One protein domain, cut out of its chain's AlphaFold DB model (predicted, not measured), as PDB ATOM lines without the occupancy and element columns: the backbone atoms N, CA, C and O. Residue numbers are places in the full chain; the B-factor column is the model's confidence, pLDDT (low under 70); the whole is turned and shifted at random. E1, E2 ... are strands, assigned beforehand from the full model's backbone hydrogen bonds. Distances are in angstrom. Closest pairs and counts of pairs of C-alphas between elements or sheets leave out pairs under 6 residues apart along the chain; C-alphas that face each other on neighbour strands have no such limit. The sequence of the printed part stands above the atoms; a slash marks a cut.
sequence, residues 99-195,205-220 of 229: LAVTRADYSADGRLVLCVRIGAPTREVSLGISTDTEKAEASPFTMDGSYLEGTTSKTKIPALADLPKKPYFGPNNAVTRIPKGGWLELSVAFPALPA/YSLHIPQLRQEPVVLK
ATOM      1  N   LEU A  99       5.325 -34.971 -43.417       89.75
ATOM      2  CA  LEU A  99       5.830 -35.778 -42.318       89.75
ATOM      3  C   LEU A  99       4.844 -35.732 -41.156       89.75
ATOM      4  O   LEU A  99       4.429 -34.658 -40.728       89.75
ATOM      5  N   ALA A 100       4.465 -36.899 -40.646       90.56
ATOM      6  CA  ALA A 100       3.580 -37.013 -39.496       90.56
ATOM      7  C   ALA A 100       3.979 -38.204 -38.629       90.56
ATOM      8  O   ALA A 100       4.291 -39.276 -39.141       90.56
ATOM      9  N   VAL A 101       3.917 -38.048 -37.310       90.50
ATOM     10  CA  VAL A 101       4.014 -39.186 -36.390       90.50
ATOM     11  C   VAL A 101       2.613 -39.741 -36.183       90.50
ATOM     12  O   VAL A 101       1.731 -39.043 -35.690       90.50
ATOM     13  N   THR A 102       2.391 -40.983 -36.608       89.50
ATOM     14  CA  THR A 102       1.085 -41.653 -36.517       89.50
ATOM     15  C   THR A 102       0.910 -42.393 -35.201       89.50
ATOM     16  O   THR A 102      -0.219 -42.615 -34.765       89.50
ATOM     17  N   ARG A 103       2.018 -42.785 -34.562       87.88
ATOM     18  CA  ARG A 103       2.010 -43.543 -33.311       87.88
ATOM     19  C   ARG A 103       3.309 -43.343 -32.536       87.88
ATOM     20  O   ARG A 103       4.373 -43.265 -33.147       87.88
ATOM     21  N   ALA A 104       3.220 -43.327 -31.211       90.25
ATOM     22  CA  ALA A 104       4.355 -43.279 -30.299       90.25
ATOM     23  C   ALA A 104       4.088 -44.216 -29.115       90.25
ATOM     24  O   ALA A 104       3.076 -44.058 -28.443       90.25
ATOM     25  N   ASP A 105       4.974 -45.180 -28.870       89.12
ATOM     26  CA  ASP A 105       4.852 -46.159 -27.779       89.12
ATOM     27  C   ASP A 105       6.231 -46.584 -27.271       89.12
ATOM     28  O   ASP A 105       7.222 -46.459 -27.987       89.12
ATOM     29  N   TYR A 106       6.302 -47.150 -26.066       87.31
ATOM     30  CA  TYR A 106       7.526 -47.787 -25.572       87.31
ATOM     31  C   TYR A 106       7.581 -49.275 -25.923       87.31
ATOM     32  O   TYR A 106       6.573 -49.984 -25.895       87.31
ATOM     33  N   SER A 107       8.783 -49.761 -26.234       85.31
ATOM     34  CA  SER A 107       9.079 -51.187 -26.315       85.31
ATOM     35  C   SER A 107       9.109 -51.840 -24.942       85.31
ATOM     36  O   SER A 107       9.242 -51.171 -23.921       85.31
ATOM     37  N   ALA A 108       9.044 -53.173 -24.930       81.62
ATOM     38  CA  ALA A 108       9.256 -53.957 -23.714       81.62
ATOM     39  C   ALA A 108      10.617 -53.655 -23.056       81.62
ATOM     40  O   ALA A 108      10.719 -53.673 -21.836       81.62
ATOM     41  N   ASP A 109      11.624 -53.306 -23.862       82.69
ATOM     42  CA  ASP A 109      12.966 -52.917 -23.409       82.69
ATOM     43  C   ASP A 109      13.070 -51.429 -23.010       82.69
ATOM     44  O   ASP A 109      14.171 -50.903 -22.867       82.69
ATOM     45  N   GLY A 110      11.944 -50.712 -22.913       85.12
ATOM     46  CA  GLY A 110      11.906 -49.298 -22.530       85.12
ATOM     47  C   GLY A 110      12.359 -48.316 -23.617       85.12
ATOM     48  O   GLY A 110      12.575 -47.144 -23.325       85.12
ATOM     49  N   ARG A 111      12.495 -48.743 -24.878       89.06
ATOM     50  CA  ARG A 111      12.877 -47.858 -25.997       89.06
ATOM     51  C   ARG A 111      11.648 -47.141 -26.537       89.06
ATOM     52  O   ARG A 111      10.641 -47.792 -26.800       89.06
ATOM     53  N   LEU A 112      11.724 -45.836 -26.774       89.69
ATOM     54  CA  LEU A 112      10.639 -45.115 -27.439       89.69
ATOM     55  C   LEU A 112      10.619 -45.478 -28.927       89.69
ATOM     56  O   LEU A 112      11.614 -45.300 -29.621       89.69
ATOM     57  N   VAL A 113       9.489 -45.946 -29.441       89.62
ATOM     58  CA  VAL A 113       9.266 -46.275 -30.851       89.62
ATOM     59  C   VAL A 113       8.222 -45.331 -31.434       89.62
ATOM     60  O   VAL A 113       7.091 -45.269 -30.959       89.62
ATOM     61  N   LEU A 114       8.587 -44.634 -32.508       90.06
ATOM     62  CA  LEU A 114       7.682 -43.796 -33.291       90.06
ATOM     63  C   LEU A 114       7.369 -44.478 -34.630       90.06
ATOM     64  O   LEU A 114       8.295 -44.900 -35.328       90.06
ATOM     65  N   CYS A 115       6.090 -44.564 -35.000       89.00
ATOM     66  CA  CYS A 115       5.672 -44.804 -36.385       89.00
ATOM     67  C   CYS A 115       5.528 -43.436 -37.069       89.00
ATOM     68  O   CYS A 115       4.803 -42.557 -36.600       89.00
ATOM     69  N   VAL A 116       6.246 -43.256 -38.168       89.25
ATOM     70  CA  VAL A 116       6.381 -42.006 -38.907       89.25
ATOM     71  C   VAL A 116       5.852 -42.227 -40.312       89.25
ATOM     72  O   VAL A 116       6.377 -43.050 -41.061       89.25
ATOM     73  N   ARG A 117       4.815 -41.485 -40.681       89.88
ATOM     74  CA  ARG A 117       4.262 -41.456 -42.027       89.88
ATOM     75  C   ARG A 117       4.921 -40.339 -42.827       89.88
ATOM     76  O   ARG A 117       4.840 -39.170 -42.455       89.88
ATOM     77  N   ILE A 118       5.517 -40.722 -43.948       89.50
ATOM     78  CA  ILE A 118       6.055 -39.835 -44.974       89.50
ATOM     79  C   ILE A 118       5.085 -39.880 -46.156       89.50
ATOM     80  O   ILE A 118       4.841 -40.946 -46.714       89.50
ATOM     81  N   GLY A 119       4.483 -38.751 -46.512       89.19
ATOM     82  CA  GLY A 119       3.496 -38.646 -47.584       89.19
ATOM     83  C   GLY A 119       3.968 -37.790 -48.752       89.19
ATOM     84  O   GLY A 119       4.887 -36.985 -48.632       89.19
ATOM     85  N   ALA A 120       3.301 -37.947 -49.890       90.31
ATOM     86  CA  ALA A 120       3.568 -37.212 -51.121       90.31
ATOM     87  C   ALA A 120       2.279 -36.515 -51.599       90.31
ATOM     88  O   ALA A 120       1.657 -36.949 -52.567       90.31
ATOM     89  N   PRO A 121       1.796 -35.467 -50.901       85.50
ATOM     90  CA  PRO A 121       0.427 -34.969 -51.076       85.50
ATOM     91  C   PRO A 121       0.167 -34.367 -52.465       85.50
ATOM     92  O   PRO A 121      -0.897 -34.573 -53.044       85.50
ATOM     93  N   THR A 122       1.130 -33.624 -53.016       85.12
ATOM     94  CA  THR A 122       0.931 -32.814 -54.232       85.12
ATOM     95  C   THR A 122       1.633 -33.369 -55.468       85.12
ATOM     96  O   THR A 122       1.132 -33.193 -56.581       85.12
ATOM     97  N   ARG A 123       2.759 -34.063 -55.293       83.00
ATOM     98  CA  ARG A 123       3.585 -34.656 -56.356       83.00
ATOM     99  C   ARG A 123       4.345 -35.861 -55.822       83.00
ATOM    100  O   ARG A 123       4.476 -35.989 -54.610       83.00
ATOM    101  N   GLU A 124       4.835 -36.706 -56.724       84.75
ATOM    102  CA  GLU A 124       5.711 -37.826 -56.371       84.75
ATOM    103  C   GLU A 124       6.936 -37.337 -55.584       84.75
ATOM    104  O   GLU A 124       7.514 -36.290 -55.889       84.75
ATOM    105  N   VAL A 125       7.320 -38.105 -54.566       84.50
ATOM    106  CA  VAL A 125       8.504 -37.864 -53.739       84.50
ATOM    107  C   VAL A 125       9.439 -39.054 -53.885       84.50
ATOM    108  O   VAL A 125       9.039 -40.191 -53.660       84.50
ATOM    109  N   SER A 126      10.695 -38.790 -54.226       80.75
ATOM    110  CA  SER A 126      11.756 -39.795 -54.194       80.75
ATOM    111  C   SER A 126      12.535 -39.670 -52.887       80.75
ATOM    112  O   SER A 126      13.038 -38.596 -52.565       80.75
ATOM    113  N   LEU A 127      12.610 -40.758 -52.129       78.69
ATOM    114  CA  LEU A 127      13.413 -40.895 -50.919       78.69
ATOM    115  C   LEU A 127      14.699 -41.651 -51.253       78.69
ATOM    116  O   LEU A 127      14.639 -42.735 -51.830       78.69
ATOM    117  N   GLY A 128      15.845 -41.107 -50.849       71.56
ATOM    118  CA  GLY A 128      17.166 -41.645 -51.180       71.56
ATOM    119  C   GLY A 128      17.851 -40.830 -52.273       71.56
ATOM    120  O   GLY A 128      17.239 -39.956 -52.892       71.56
ATOM    121  N   ILE A 129      19.140 -41.077 -52.478       63.62
ATOM    122  CA  ILE A 129      19.940 -40.342 -53.460       63.62
ATOM    123  C   ILE A 129      20.032 -41.185 -54.734       63.62
ATOM    124  O   ILE A 129      20.613 -42.267 -54.720       63.62
ATOM    125  N   SER A 130      19.469 -40.676 -55.834       48.16
ATOM    126  CA  SER A 130      19.817 -41.128 -57.184       48.16
ATOM    127  C   SER A 130      21.015 -40.311 -57.634       48.16
ATOM    128  O   SER A 130      20.901 -39.098 -57.807       48.16
ATOM    129  N   THR A 131      22.168 -40.940 -57.784       47.38
ATOM    130  CA  THR A 131      23.355 -40.287 -58.325       47.38
ATOM    131  C   THR A 131      23.511 -40.662 -59.787       47.38
ATOM    132  O   THR A 131      23.923 -41.767 -60.111       47.38
ATOM    133  N   ASP A 132      23.252 -39.702 -60.676       47.22
ATOM    134  CA  ASP A 132      23.616 -39.759 -62.103       47.22
ATOM    135  C   ASP A 132      25.144 -39.640 -62.322       47.22
ATOM    136  O   ASP A 132      25.615 -39.212 -63.370       47.22
ATOM    137  N   THR A 133      25.960 -39.950 -61.309       44.81
ATOM    138  CA  THR A 133      27.416 -39.771 -61.326       44.81
ATOM    139  C   THR A 133      28.076 -41.118 -61.067       44.81
ATOM    140  O   THR A 133      27.892 -41.681 -59.991       44.81
ATOM    141  N   GLU A 134      28.881 -41.600 -62.023       48.44
ATOM    142  CA  GLU A 134      29.565 -42.915 -62.069       48.44
ATOM    143  C   GLU A 134      30.378 -43.327 -60.817       48.44
ATOM    144  O   GLU A 134      30.941 -44.418 -60.782       48.44
ATOM    145  N   LYS A 135      30.475 -42.485 -59.780       51.34
ATOM    146  CA  LYS A 135      31.279 -42.731 -58.570       51.34
ATOM    147  C   LYS A 135      30.540 -42.607 -57.239       51.34
ATOM    148  O   LYS A 135      31.158 -42.842 -56.205       51.34
ATOM    149  N   ALA A 136      29.270 -42.213 -57.220       51.56
ATOM    150  CA  ALA A 136      28.553 -42.055 -55.961       51.56
ATOM    151  C   ALA A 136      27.672 -43.279 -55.705       51.56
ATOM    152  O   ALA A 136      26.721 -43.528 -56.446       51.56
ATOM    153  N   GLU A 137      28.008 -44.043 -54.661       54.34
ATOM    154  CA  GLU A 137      27.189 -45.155 -54.185       54.34
ATOM    155  C   GLU A 137      25.766 -44.663 -53.905       54.34
ATOM    156  O   GLU A 137      25.548 -43.705 -53.155       54.34
ATOM    157  N   ALA A 138      24.789 -45.316 -54.530       57.81
ATOM    158  CA  ALA A 138      23.390 -45.002 -54.323       57.81
ATOM    159  C   ALA A 138      23.024 -45.330 -52.866       57.81
ATOM    160  O   ALA A 138      23.000 -46.494 -52.461       57.81
ATOM    161  N   SER A 139      22.782 -44.293 -52.062       63.00
ATOM    162  CA  SER A 139      22.528 -44.453 -50.630       63.00
ATOM    163  C   SER A 139      21.023 -44.569 -50.369       63.00
ATOM    164  O   SER A 139      20.282 -43.625 -50.685       63.00
ATOM    165  N   PRO A 140      20.548 -45.706 -49.821       70.12
ATOM    166  CA  PRO A 140      19.142 -45.884 -49.501       70.12
ATOM    167  C   PRO A 140      18.709 -44.895 -48.422       70.12
ATOM    168  O   PRO A 140      19.467 -44.564 -47.512       70.12
ATOM    169  N   PHE A 141      17.456 -44.450 -48.495       76.31
ATOM    170  CA  PHE A 141      16.867 -43.652 -47.423       76.31
ATOM    171  C   PHE A 141      16.829 -44.454 -46.117       76.31
ATOM    172  O   PHE A 141      16.297 -45.570 -46.083       76.31
ATOM    173  N   THR A 142      17.351 -43.873 -45.037       76.38
ATOM    174  CA  THR A 142      17.350 -44.487 -43.704       76.38
ATOM    175  C   THR A 142      16.899 -43.498 -42.639       76.38
ATOM    176  O   THR A 142      17.079 -42.287 -42.743       76.38
ATOM    177  N   MET A 143      16.326 -44.031 -41.561       80.50
ATOM    178  CA  MET A 143      15.942 -43.234 -40.394       80.50
ATOM    179  C   MET A 143      17.090 -43.094 -39.377       80.50
ATOM    180  O   MET A 143      16.893 -42.468 -38.339       80.50
ATOM    181  N   ASP A 144      18.280 -43.629 -39.671       79.06
ATOM    182  CA  ASP A 144      19.408 -43.747 -38.730       79.06
ATOM    183  C   ASP A 144      19.979 -42.385 -38.314       79.06
ATOM    184  O   ASP A 144      20.398 -42.199 -37.178       79.06
ATOM    185  N   GLY A 145      19.942 -41.399 -39.217       82.38
ATOM    186  CA  GLY A 145      20.367 -40.023 -38.931       82.38
ATOM    187  C   GLY A 145      19.314 -39.170 -38.214       82.38
ATOM    188  O   GLY A 145      19.503 -37.959 -38.082       82.38
ATOM    189  N   SER A 146      18.183 -39.756 -37.812       89.06
ATOM    190  CA  SER A 146      17.116 -39.020 -37.129       89.06
ATOM    191  C   SER A 146      17.473 -38.767 -35.667       89.06
ATOM    192  O   SER A 146      18.150 -39.571 -35.028       89.06
ATOM    193  N   TYR A 147      16.970 -37.673 -35.109       94.31
ATOM    194  CA  TYR A 147      17.118 -37.365 -33.688       94.31
ATOM    195  C   TYR A 147      15.868 -36.678 -33.143       94.31
ATOM    196  O   TYR A 147      15.127 -36.027 -33.882       94.31
ATOM    197  N   LEU A 148      15.638 -36.829 -31.843       94.56
ATOM    198  CA  LEU A 148      14.712 -35.990 -31.094       94.56
ATOM    199  C   LEU A 148      15.479 -34.817 -30.495       94.56
ATOM    200  O   LEU A 148      16.578 -35.004 -29.982       94.56
ATOM    201  N   GLU A 149      14.904 -33.625 -30.542       95.62
ATOM    202  CA  GLU A 149      15.434 -32.442 -29.866       95.62
ATOM    203  C   GLU A 149      14.435 -31.961 -28.813       95.62
ATOM    204  O   GLU A 149      13.275 -31.693 -29.129       95.62
ATOM    205  N   GLY A 150      14.875 -31.866 -27.559       92.19
ATOM    206  CA  GLY A 150      14.090 -31.264 -26.486       92.19
ATOM    207  C   GLY A 150      13.834 -29.789 -26.783       92.19
ATOM    208  O   GLY A 150      14.765 -29.023 -27.020       92.19
ATOM    209  N   THR A 151      12.573 -29.364 -26.784       89.06
ATOM    210  CA  THR A 151      12.208 -27.985 -27.158       89.06
ATOM    211  C   THR A 151      12.794 -26.979 -26.169       89.06
ATOM    212  O   THR A 151      13.274 -25.920 -26.584       89.06
ATOM    213  N   THR A 152      12.794 -27.348 -24.884       87.19
ATOM    214  CA  THR A 152      13.279 -26.525 -23.772       87.19
ATOM    215  C   THR A 152      14.745 -26.807 -23.463       87.19
ATOM    216  O   THR A 152      15.536 -25.872 -23.401       87.19
ATOM    217  N   SER A 153      15.134 -28.078 -23.301       87.62
ATOM    218  CA  SER A 153      16.511 -28.437 -22.929       87.62
ATOM    219  C   SER A 153      17.507 -28.348 -24.083       87.62
ATOM    220  O   SER A 153      18.710 -28.341 -23.843       87.62
ATOM    221  N   LYS A 154      17.025 -28.331 -25.336       91.69
ATOM    222  CA  LYS A 154      17.847 -28.464 -26.556       91.69
ATOM    223  C   LYS A 154      18.683 -29.746 -26.599       91.69
ATOM    224  O   LYS A 154      19.582 -29.880 -27.428       91.69
ATOM    225  N   THR A 155      18.359 -30.717 -25.745       90.25
ATOM    226  CA  THR A 155      19.028 -32.016 -25.703       90.25
ATOM    227  C   THR A 155      18.699 -32.797 -26.963       90.25
ATOM    228  O   THR A 155      17.525 -32.975 -27.293       90.25
ATOM    229  N   LYS A 156      19.730 -33.294 -27.650       94.00
ATOM    230  CA  LYS A 156      19.575 -34.144 -28.832       94.00
ATOM    231  C   LYS A 156      19.697 -35.611 -28.452       94.00
ATOM    232  O   LYS A 156      20.719 -36.033 -27.919       94.00
ATOM    233  N   ILE A 157      18.666 -36.384 -28.764       92.94
ATOM    234  CA  ILE A 157      18.591 -37.822 -28.520       92.94
ATOM    235  C   ILE A 157      18.627 -38.525 -29.885       92.94
ATOM    236  O   ILE A 157      17.645 -38.449 -30.630       92.94
ATOM    237  N   PRO A 158      19.740 -39.178 -30.257       93.31
ATOM    238  CA  PRO A 158      19.867 -39.832 -31.555       93.31
ATOM    239  C   PRO A 158      18.994 -41.088 -31.645       93.31
ATOM    240  O   PRO A 158      18.717 -41.754 -30.643       93.31
ATOM    241  N   ALA A 159      18.571 -41.423 -32.863       90.44
ATOM    242  CA  ALA A 159      17.904 -42.685 -33.138       90.44
ATOM    243  C   ALA A 159      18.844 -43.876 -32.887       90.44
ATOM    244  O   ALA A 159      20.050 -43.815 -33.116       90.44
ATOM    245  N   LEU A 160      18.273 -44.984 -32.423       86.25
ATOM    246  CA  LEU A 160      18.979 -46.248 -32.252       86.25
ATOM    247  C   LEU A 160      19.108 -46.965 -33.600       86.25
ATOM    248  O   LEU A 160      18.098 -47.213 -34.263       86.25
ATOM    249  N   ALA A 161      20.328 -47.381 -33.940       73.12
ATOM    250  CA  ALA A 161      20.620 -48.177 -35.136       73.12
ATOM    251  C   ALA A 161      20.082 -49.626 -35.060       73.12
ATOM    252  O   ALA A 161      19.898 -50.282 -36.080       73.12
ATOM    253  N   ASP A 162      19.808 -50.118 -33.846       59.75
ATOM    254  CA  ASP A 162      19.667 -51.550 -33.530       59.75
ATOM    255  C   ASP A 162      18.267 -52.153 -33.673       59.75
ATOM    256  O   ASP A 162      18.049 -53.316 -33.329       59.75
ATOM    257  N   LEU A 163      17.271 -51.400 -34.132       57.38
ATOM    258  CA  LEU A 163      15.992 -52.037 -34.435       57.38
ATOM    259  C   LEU A 163      16.006 -52.576 -35.865       57.38
ATOM    260  O   LEU A 163      16.573 -51.930 -36.742       57.38
ATOM    261  N   PRO A 164      15.340 -53.714 -36.137       49.06
ATOM    262  CA  PRO A 164      15.159 -54.215 -37.494       49.06
ATOM    263  C   PRO A 164      14.280 -53.222 -38.275       49.06
ATOM    264  O   PRO A 164      13.057 -53.329 -38.301       49.06
ATOM    265  N   LYS A 165      14.908 -52.177 -38.821       47.50
ATOM    266  CA  LYS A 165      14.273 -50.963 -39.363       47.50
ATOM    267  C   LYS A 165      14.770 -50.590 -40.741       47.50
ATOM    268  O   LYS A 165      14.629 -49.451 -41.166       47.50
ATOM    269  N   LYS A 166      15.292 -51.556 -41.482       50.03
ATOM    270  CA  LYS A 166      15.357 -51.403 -42.926       50.03
ATOM    271  C   LYS A 166      14.008 -51.873 -43.463       50.03
ATOM    272  O   LYS A 166      13.770 -53.081 -43.451       50.03
ATOM    273  N   PRO A 167      13.096 -50.987 -43.914       52.09
ATOM    274  CA  PRO A 167      12.259 -51.388 -45.037       52.09
ATOM    275  C   PRO A 167      13.195 -52.027 -46.074       52.09
ATOM    276  O   PRO A 167      14.150 -51.404 -46.537       52.09
ATOM    277  N   TYR A 168      13.023 -53.321 -46.328       41.62
ATOM    278  CA  TYR A 168      13.832 -54.006 -47.323       41.62
ATOM    279  C   TYR A 168      13.376 -53.508 -48.691       41.62
ATOM    280  O   TYR A 168      12.342 -53.934 -49.199       41.62
ATOM    281  N   PHE A 169      14.128 -52.576 -49.274       50.53
ATOM    282  CA  PHE A 169      13.824 -52.007 -50.589       50.53
ATOM    283  C   PHE A 169      14.259 -52.907 -51.761       50.53
ATOM    284  O   PHE A 169      14.190 -52.506 -52.920       50.53
ATOM    285  N   GLY A 170      14.648 -54.159 -51.492       35.09
ATOM    286  CA  GLY A 170      15.225 -55.045 -52.499       35.09
ATOM    287  C   GLY A 170      16.660 -54.645 -52.871       35.09
ATOM    288  O   GLY A 170      17.110 -53.551 -52.536       35.09
ATOM    289  N   PRO A 171      17.403 -55.520 -53.564       38.97
ATOM    290  CA  PRO A 171      18.809 -55.284 -53.900       38.97
ATOM    291  C   PRO A 171      19.035 -54.156 -54.925       38.97
ATOM    292  O   PRO A 171      20.165 -53.714 -55.074       38.97
ATOM    293  N   ASN A 172      17.983 -53.667 -55.602       40.53
ATOM    294  CA  ASN A 172      18.112 -52.776 -56.766       40.53
ATOM    295  C   ASN A 172      17.473 -51.384 -56.611       40.53
ATOM    296  O   ASN A 172      17.615 -50.567 -57.516       40.53
ATOM    297  N   ASN A 173      16.780 -51.077 -55.506       51.53
ATOM    298  CA  ASN A 173      16.111 -49.780 -55.344       51.53
ATOM    299  C   ASN A 173      16.736 -48.983 -54.196       51.53
ATOM    300  O   ASN A 173      16.212 -48.938 -53.085       51.53
ATOM    301  N   ALA A 174      17.849 -48.307 -54.479       60.38
ATOM    302  CA  ALA A 174      18.400 -47.286 -53.583       60.38
ATOM    303  C   ALA A 174      17.467 -46.064 -53.435       60.38
ATOM    304  O   ALA A 174      17.601 -45.277 -52.501       60.38
ATOM    305  N   VAL A 175      16.491 -45.923 -54.337       68.81
ATOM    306  CA  VAL A 175      15.497 -44.852 -54.327       68.81
ATOM    307  C   VAL A 175      14.111 -45.440 -54.105       68.81
ATOM    308  O   VAL A 175      13.644 -46.277 -54.876       68.81
ATOM    309  N   THR A 176      13.422 -44.964 -53.073       75.62
ATOM    310  CA  THR A 176      12.018 -45.294 -52.811       75.62
ATOM    311  C   THR A 176      11.133 -44.170 -53.305       75.62
ATOM    312  O   THR A 176      11.227 -43.048 -52.819       75.62
ATOM    313  N   ARG A 177      10.248 -44.458 -54.259       82.00
ATOM    314  CA  ARG A 177       9.308 -43.468 -54.789       82.00
ATOM    315  C   ARG A 177       7.963 -43.591 -54.086       82.00
ATOM    316  O   ARG A 177       7.380 -44.671 -54.033       82.00
ATOM    317  N   ILE A 178       7.470 -42.479 -53.557       85.00
ATOM    318  CA  ILE A 178       6.125 -42.343 -53.011       85.00
ATOM    319  C   ILE A 178       5.295 -41.605 -54.069       85.00
ATOM    320  O   ILE A 178       5.561 -40.424 -54.312       85.00
ATOM    321  N   PRO A 179       4.309 -42.259 -54.708       85.81
ATOM    322  CA  PRO A 179       3.504 -41.631 -55.752       85.81
ATOM    323  C   PRO A 179       2.676 -40.475 -55.183       85.81
ATOM    324  O   PRO A 179       2.410 -40.422 -53.983       85.81
ATOM    325  N   LYS A 180       2.211 -39.567 -56.047       89.88
ATOM    326  CA  LYS A 180       1.297 -38.484 -55.648       89.88
ATOM    327  C   LYS A 180       0.052 -39.048 -54.942       89.88
ATOM    328  O   LYS A 180      -0.603 -39.946 -55.458       89.88
ATOM    329  N   GLY A 181      -0.279 -38.499 -53.775       88.19
ATOM    330  CA  GLY A 181      -1.346 -38.972 -52.886       88.19
ATOM    331  C   GLY A 181      -0.975 -40.210 -52.057       88.19
ATOM    332  O   GLY A 181      -1.735 -40.611 -51.176       88.19
ATOM    333  N   GLY A 182       0.189 -40.807 -52.310       88.38
ATOM    334  CA  GLY A 182       0.710 -41.958 -51.592       88.38
ATOM    335  C   GLY A 182       1.411 -41.585 -50.289       88.38
ATOM    336  O   GLY A 182       1.692 -40.418 -49.995       88.38
ATOM    337  N   TRP A 183       1.709 -42.615 -49.504       90.19
ATOM    338  CA  TRP A 183       2.457 -42.498 -48.262       90.19
ATOM    339  C   TRP A 183       3.216 -43.788 -47.947       90.19
ATOM    340  O   TRP A 183       2.856 -44.871 -48.405       90.19
ATOM    341  N   LEU A 184       4.259 -43.651 -47.135       86.56
ATOM    342  CA  LEU A 184       5.077 -44.720 -46.580       86.56
ATOM    343  C   LEU A 184       5.130 -44.547 -45.062       86.56
ATOM    344  O   LEU A 184       5.316 -43.434 -44.581       86.56
ATOM    345  N   GLU A 185       4.962 -45.625 -44.302       86.12
ATOM    346  CA  GLU A 185       5.115 -45.591 -42.846       86.12
ATOM    347  C   GLU A 185       6.363 -46.360 -42.429       86.12
ATOM    348  O   GLU A 185       6.558 -47.515 -42.806       86.12
ATOM    349  N   LEU A 186       7.212 -45.691 -41.657       85.38
ATOM    350  CA  LEU A 186       8.482 -46.197 -41.169       85.38
ATOM    351  C   LEU A 186       8.506 -46.123 -39.656       85.38
ATOM    352  O   LEU A 186       7.970 -45.203 -39.046       85.38
ATOM    353  N   SER A 187       9.169 -47.078 -39.027       85.62
ATOM    354  CA  SER A 187       9.434 -47.003 -37.598       85.62
ATOM    355  C   SER A 187      10.791 -46.343 -37.363       85.62
ATOM    356  O   SER A 187      11.744 -46.653 -38.063       85.62
ATOM    357  N   VAL A 188      10.926 -45.539 -36.310       87.31
ATOM    358  CA  VAL A 188      12.208 -45.036 -35.761       87.31
ATOM    359  C   VAL A 188      12.166 -45.158 -34.243       87.31
ATOM    360  O   VAL A 188      11.083 -45.275 -33.677       87.31
ATOM    361  N   ALA A 189      13.298 -45.422 -33.599       89.81
ATOM    362  CA  ALA A 189      13.298 -45.544 -32.148       89.81
ATOM    363  C   ALA A 189      14.463 -44.833 -31.537       89.81
ATOM    364  O   ALA A 189      15.495 -44.650 -32.170       89.81
ATOM    365  N   PHE A 190      14.262 -44.524 -30.276       91.12
ATOM    366  CA  PHE A 190      15.137 -43.748 -29.449       91.12
ATOM    367  C   PHE A 190      15.332 -44.502 -28.133       91.12
ATOM    368  O   PHE A 190      14.525 -45.378 -27.784       91.12
ATOM    369  N   PRO A 191      16.397 -44.179 -27.391       91.25
ATOM    370  CA  PRO A 191      16.472 -44.493 -25.973       91.25
ATOM    371  C   PRO A 191      15.198 -44.074 -25.221       91.25
ATOM    372  O   PRO A 191      14.378 -43.300 -25.725       91.25
ATOM    373  N   ALA A 192      15.044 -44.577 -23.997       89.38
ATOM    374  CA  ALA A 192      14.042 -44.045 -23.084       89.38
ATOM    375  C   ALA A 192      14.233 -42.527 -22.936       89.38
ATOM    376  O   ALA A 192      15.367 -42.056 -22.816       89.38
ATOM    377  N   LEU A 193      13.137 -41.767 -22.959       89.62
ATOM    378  CA  LEU A 193      13.214 -40.335 -22.692       89.62
ATOM    379  C   LEU A 193      13.587 -40.103 -21.223       89.62
ATOM    380  O   LEU A 193      13.173 -40.892 -20.367       89.62
ATOM    381  N   PRO A 194      14.338 -39.032 -20.914       84.44
ATOM    382  CA  PRO A 194      14.607 -38.671 -19.533       84.44
ATOM    383  C   PRO A 194      13.284 -38.421 -18.802       84.44
ATOM    384  O   PRO A 194      12.368 -37.789 -19.333       84.44
ATOM    385  N   ALA A 195      13.180 -38.945 -17.582       80.31
ATOM    386  CA  ALA A 195      12.034 -38.660 -16.737       80.31
ATOM    387  C   ALA A 195      11.990 -37.150 -16.441       80.31
ATOM    388  O   ALA A 195      13.046 -36.546 -16.219       80.31
ATOM    389  N   TYR A 205       9.274 -32.722 -27.313       93.31
ATOM    390  CA  TYR A 205      10.361 -33.047 -28.237       93.31
ATOM    391  C   TYR A 205       9.961 -32.770 -29.682       93.31
ATOM    392  O   TYR A 205       8.804 -32.942 -30.053       93.31
ATOM    393  N   SER A 206      10.927 -32.401 -30.511       95.12
ATOM    394  CA  SER A 206      10.773 -32.268 -31.958       95.12
ATOM    395  C   SER A 206      11.531 -33.387 -32.661       95.12
ATOM    396  O   SER A 206      12.690 -33.641 -32.343       95.12
ATOM    397  N   LEU A 207      10.896 -34.068 -33.613       94.31
ATOM    398  CA  LEU A 207      11.535 -35.082 -34.450       94.31
ATOM    399  C   LEU A 207      12.194 -34.430 -35.661       94.31
ATOM    400  O   LEU A 207      11.516 -33.833 -36.497       94.31
ATOM    401  N   HIS A 208      13.502 -34.630 -35.784       93.44
ATOM    402  CA  HIS A 208      14.297 -34.194 -36.920       93.44
ATOM    403  C   HIS A 208      14.676 -35.392 -37.788       93.44
ATOM    404  O   HIS A 208      15.230 -36.378 -37.299       93.44
ATOM    405  N   ILE A 209      14.427 -35.273 -39.094       88.75
ATOM    406  CA  ILE A 209      14.860 -36.241 -40.109       88.75
ATOM    407  C   ILE A 209      15.651 -35.471 -41.174       88.75
ATOM    408  O   ILE A 209      15.073 -35.003 -42.159       88.75
ATOM    409  N   PRO A 210      16.972 -35.302 -40.990       84.94
ATOM    410  CA  PRO A 210      17.787 -34.437 -41.845       84.94
ATOM    411  C   PRO A 210      17.723 -34.794 -43.334       84.94
ATOM    412  O   PRO A 210      17.733 -33.904 -44.184       84.94
ATOM    413  N   GLN A 211      17.597 -36.086 -43.654       79.19
ATOM    414  CA  GLN A 211      17.513 -36.574 -45.035       79.19
ATOM    415  C   GLN A 211      16.294 -36.020 -45.797       79.19
ATOM    416  O   GLN A 211      16.368 -35.868 -47.013       79.19
ATOM    417  N   LEU A 212      15.201 -35.668 -45.103       78.31
ATOM    418  CA  LEU A 212      13.994 -35.104 -45.723       78.31
ATOM    419  C   LEU A 212      14.063 -33.587 -45.936       78.31
ATOM    420  O   LEU A 212      13.228 -33.056 -46.666       78.31
ATOM    421  N   ARG A 213      15.033 -32.892 -45.315       80.69
ATOM    422  CA  ARG A 213      15.184 -31.422 -45.356       80.69
ATOM    423  C   ARG A 213      13.868 -30.672 -45.089       80.69
ATOM    424  O   ARG A 213      13.537 -29.715 -45.783       80.69
ATOM    425  N   GLN A 214      13.104 -31.150 -44.111       80.75
ATOM    426  CA  GLN A 214      11.801 -30.607 -43.726       80.75
ATOM    427  C   GLN A 214      11.833 -30.001 -42.335       80.75
ATOM    428  O   GLN A 214      12.732 -30.288 -41.543       80.75
ATOM    429  N   GLU A 215      10.808 -29.198 -42.056       84.88
ATOM    430  CA  GLU A 215      10.554 -28.707 -40.712       84.88
ATOM    431  C   GLU A 215      10.397 -29.874 -39.724       84.88
ATOM    432  O   GLU A 215       9.780 -30.895 -40.061       84.88
ATOM    433  N   PRO A 216      10.946 -29.748 -38.505       87.44
ATOM    434  CA  PRO A 216      10.810 -30.771 -37.480       87.44
ATOM    435  C   PRO A 216       9.348 -30.985 -37.087       87.44
ATOM    436  O   PRO A 216       8.562 -30.041 -36.994       87.44
ATOM    437  N   VAL A 217       8.985 -32.229 -36.777       89.88
ATOM    438  CA  VAL A 217       7.638 -32.533 -36.276       89.88
ATOM    439  C   VAL A 217       7.630 -32.419 -34.762       89.88
ATOM    440  O   VAL A 217       8.245 -33.230 -34.073       89.88
ATOM    441  N   VAL A 218       6.906 -31.430 -34.240       91.50
ATOM    442  CA  VAL A 218       6.729 -31.247 -32.795       91.50
ATOM    443  C   VAL A 218       5.827 -32.350 -32.239       91.50
ATOM    444  O   VAL A 218       4.660 -32.475 -32.613       91.50
ATOM    445  N   LEU A 219       6.367 -33.138 -31.317       88.81
ATOM    446  CA  LEU A 219       5.698 -34.250 -30.654       88.81
ATOM    447  C   LEU A 219       5.109 -33.763 -29.338       88.81
ATOM    448  O   LEU A 219       5.781 -33.684 -28.309       88.81
ATOM    449  N   LYS A 220       3.822 -33.432 -29.383       80.12
ATOM    450  CA  LYS A 220       3.042 -33.126 -28.185       80.12
ATOM    451  C   LYS A 220       2.558 -34.439 -27.576       80.12
ATOM    452  O   LYS A 220       2.043 -35.285 -28.301       80.12
TER     453      LYS A 220
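This is residues 99 to 195 and 205 to 220 of the 229 residues of an uncharacterized protein of Verrucomicrobia bacterium LW23 (UniProt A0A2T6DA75). Little regular structure is present: a small sandwich of two sheets, partly face to face with strands crossed, has the short pair E3 and E6 beyond one end. The all-strand printed part has 113 residues, 44 in nine named strands, E1 to E9. It is compact, radius of gyration of the C-alphas 14.9 A, and spans 47 by 30 by 25 A.

E1, residues 99 to 106, forms a hairpin with E2, residues 112 to 119; N 100 and O 117 are 2.9 A apart. E2 is also antiparallel to E7, residues 183 to 190; N 116 and O 186 are 2.7 A apart. E3, residues 125 to 127, is antiparallel to E6, residues 176 to 178; N 125 and O 178 are 2.9 A apart. The antiparallel sheet E5, E4, E8, E9 has residues 156 to 158, 147 to 150, 205 to 208 and 217 to 219; N 149 and O 206 are 2.9 A apart. The sandwich's strands cross at 60 degrees.

E7 measures 22.7 A. C-alpha 99 is at (5.830, -35.778, -42.318), C-alpha 219 at (5.698, -34.250, -30.654).

The cut, residues 196 to 204, spans 12.9 A. Links E3 to E4 and E5 to E6 are long. pLDDT is under 70 at residues 129 to 139 and 162 to 175.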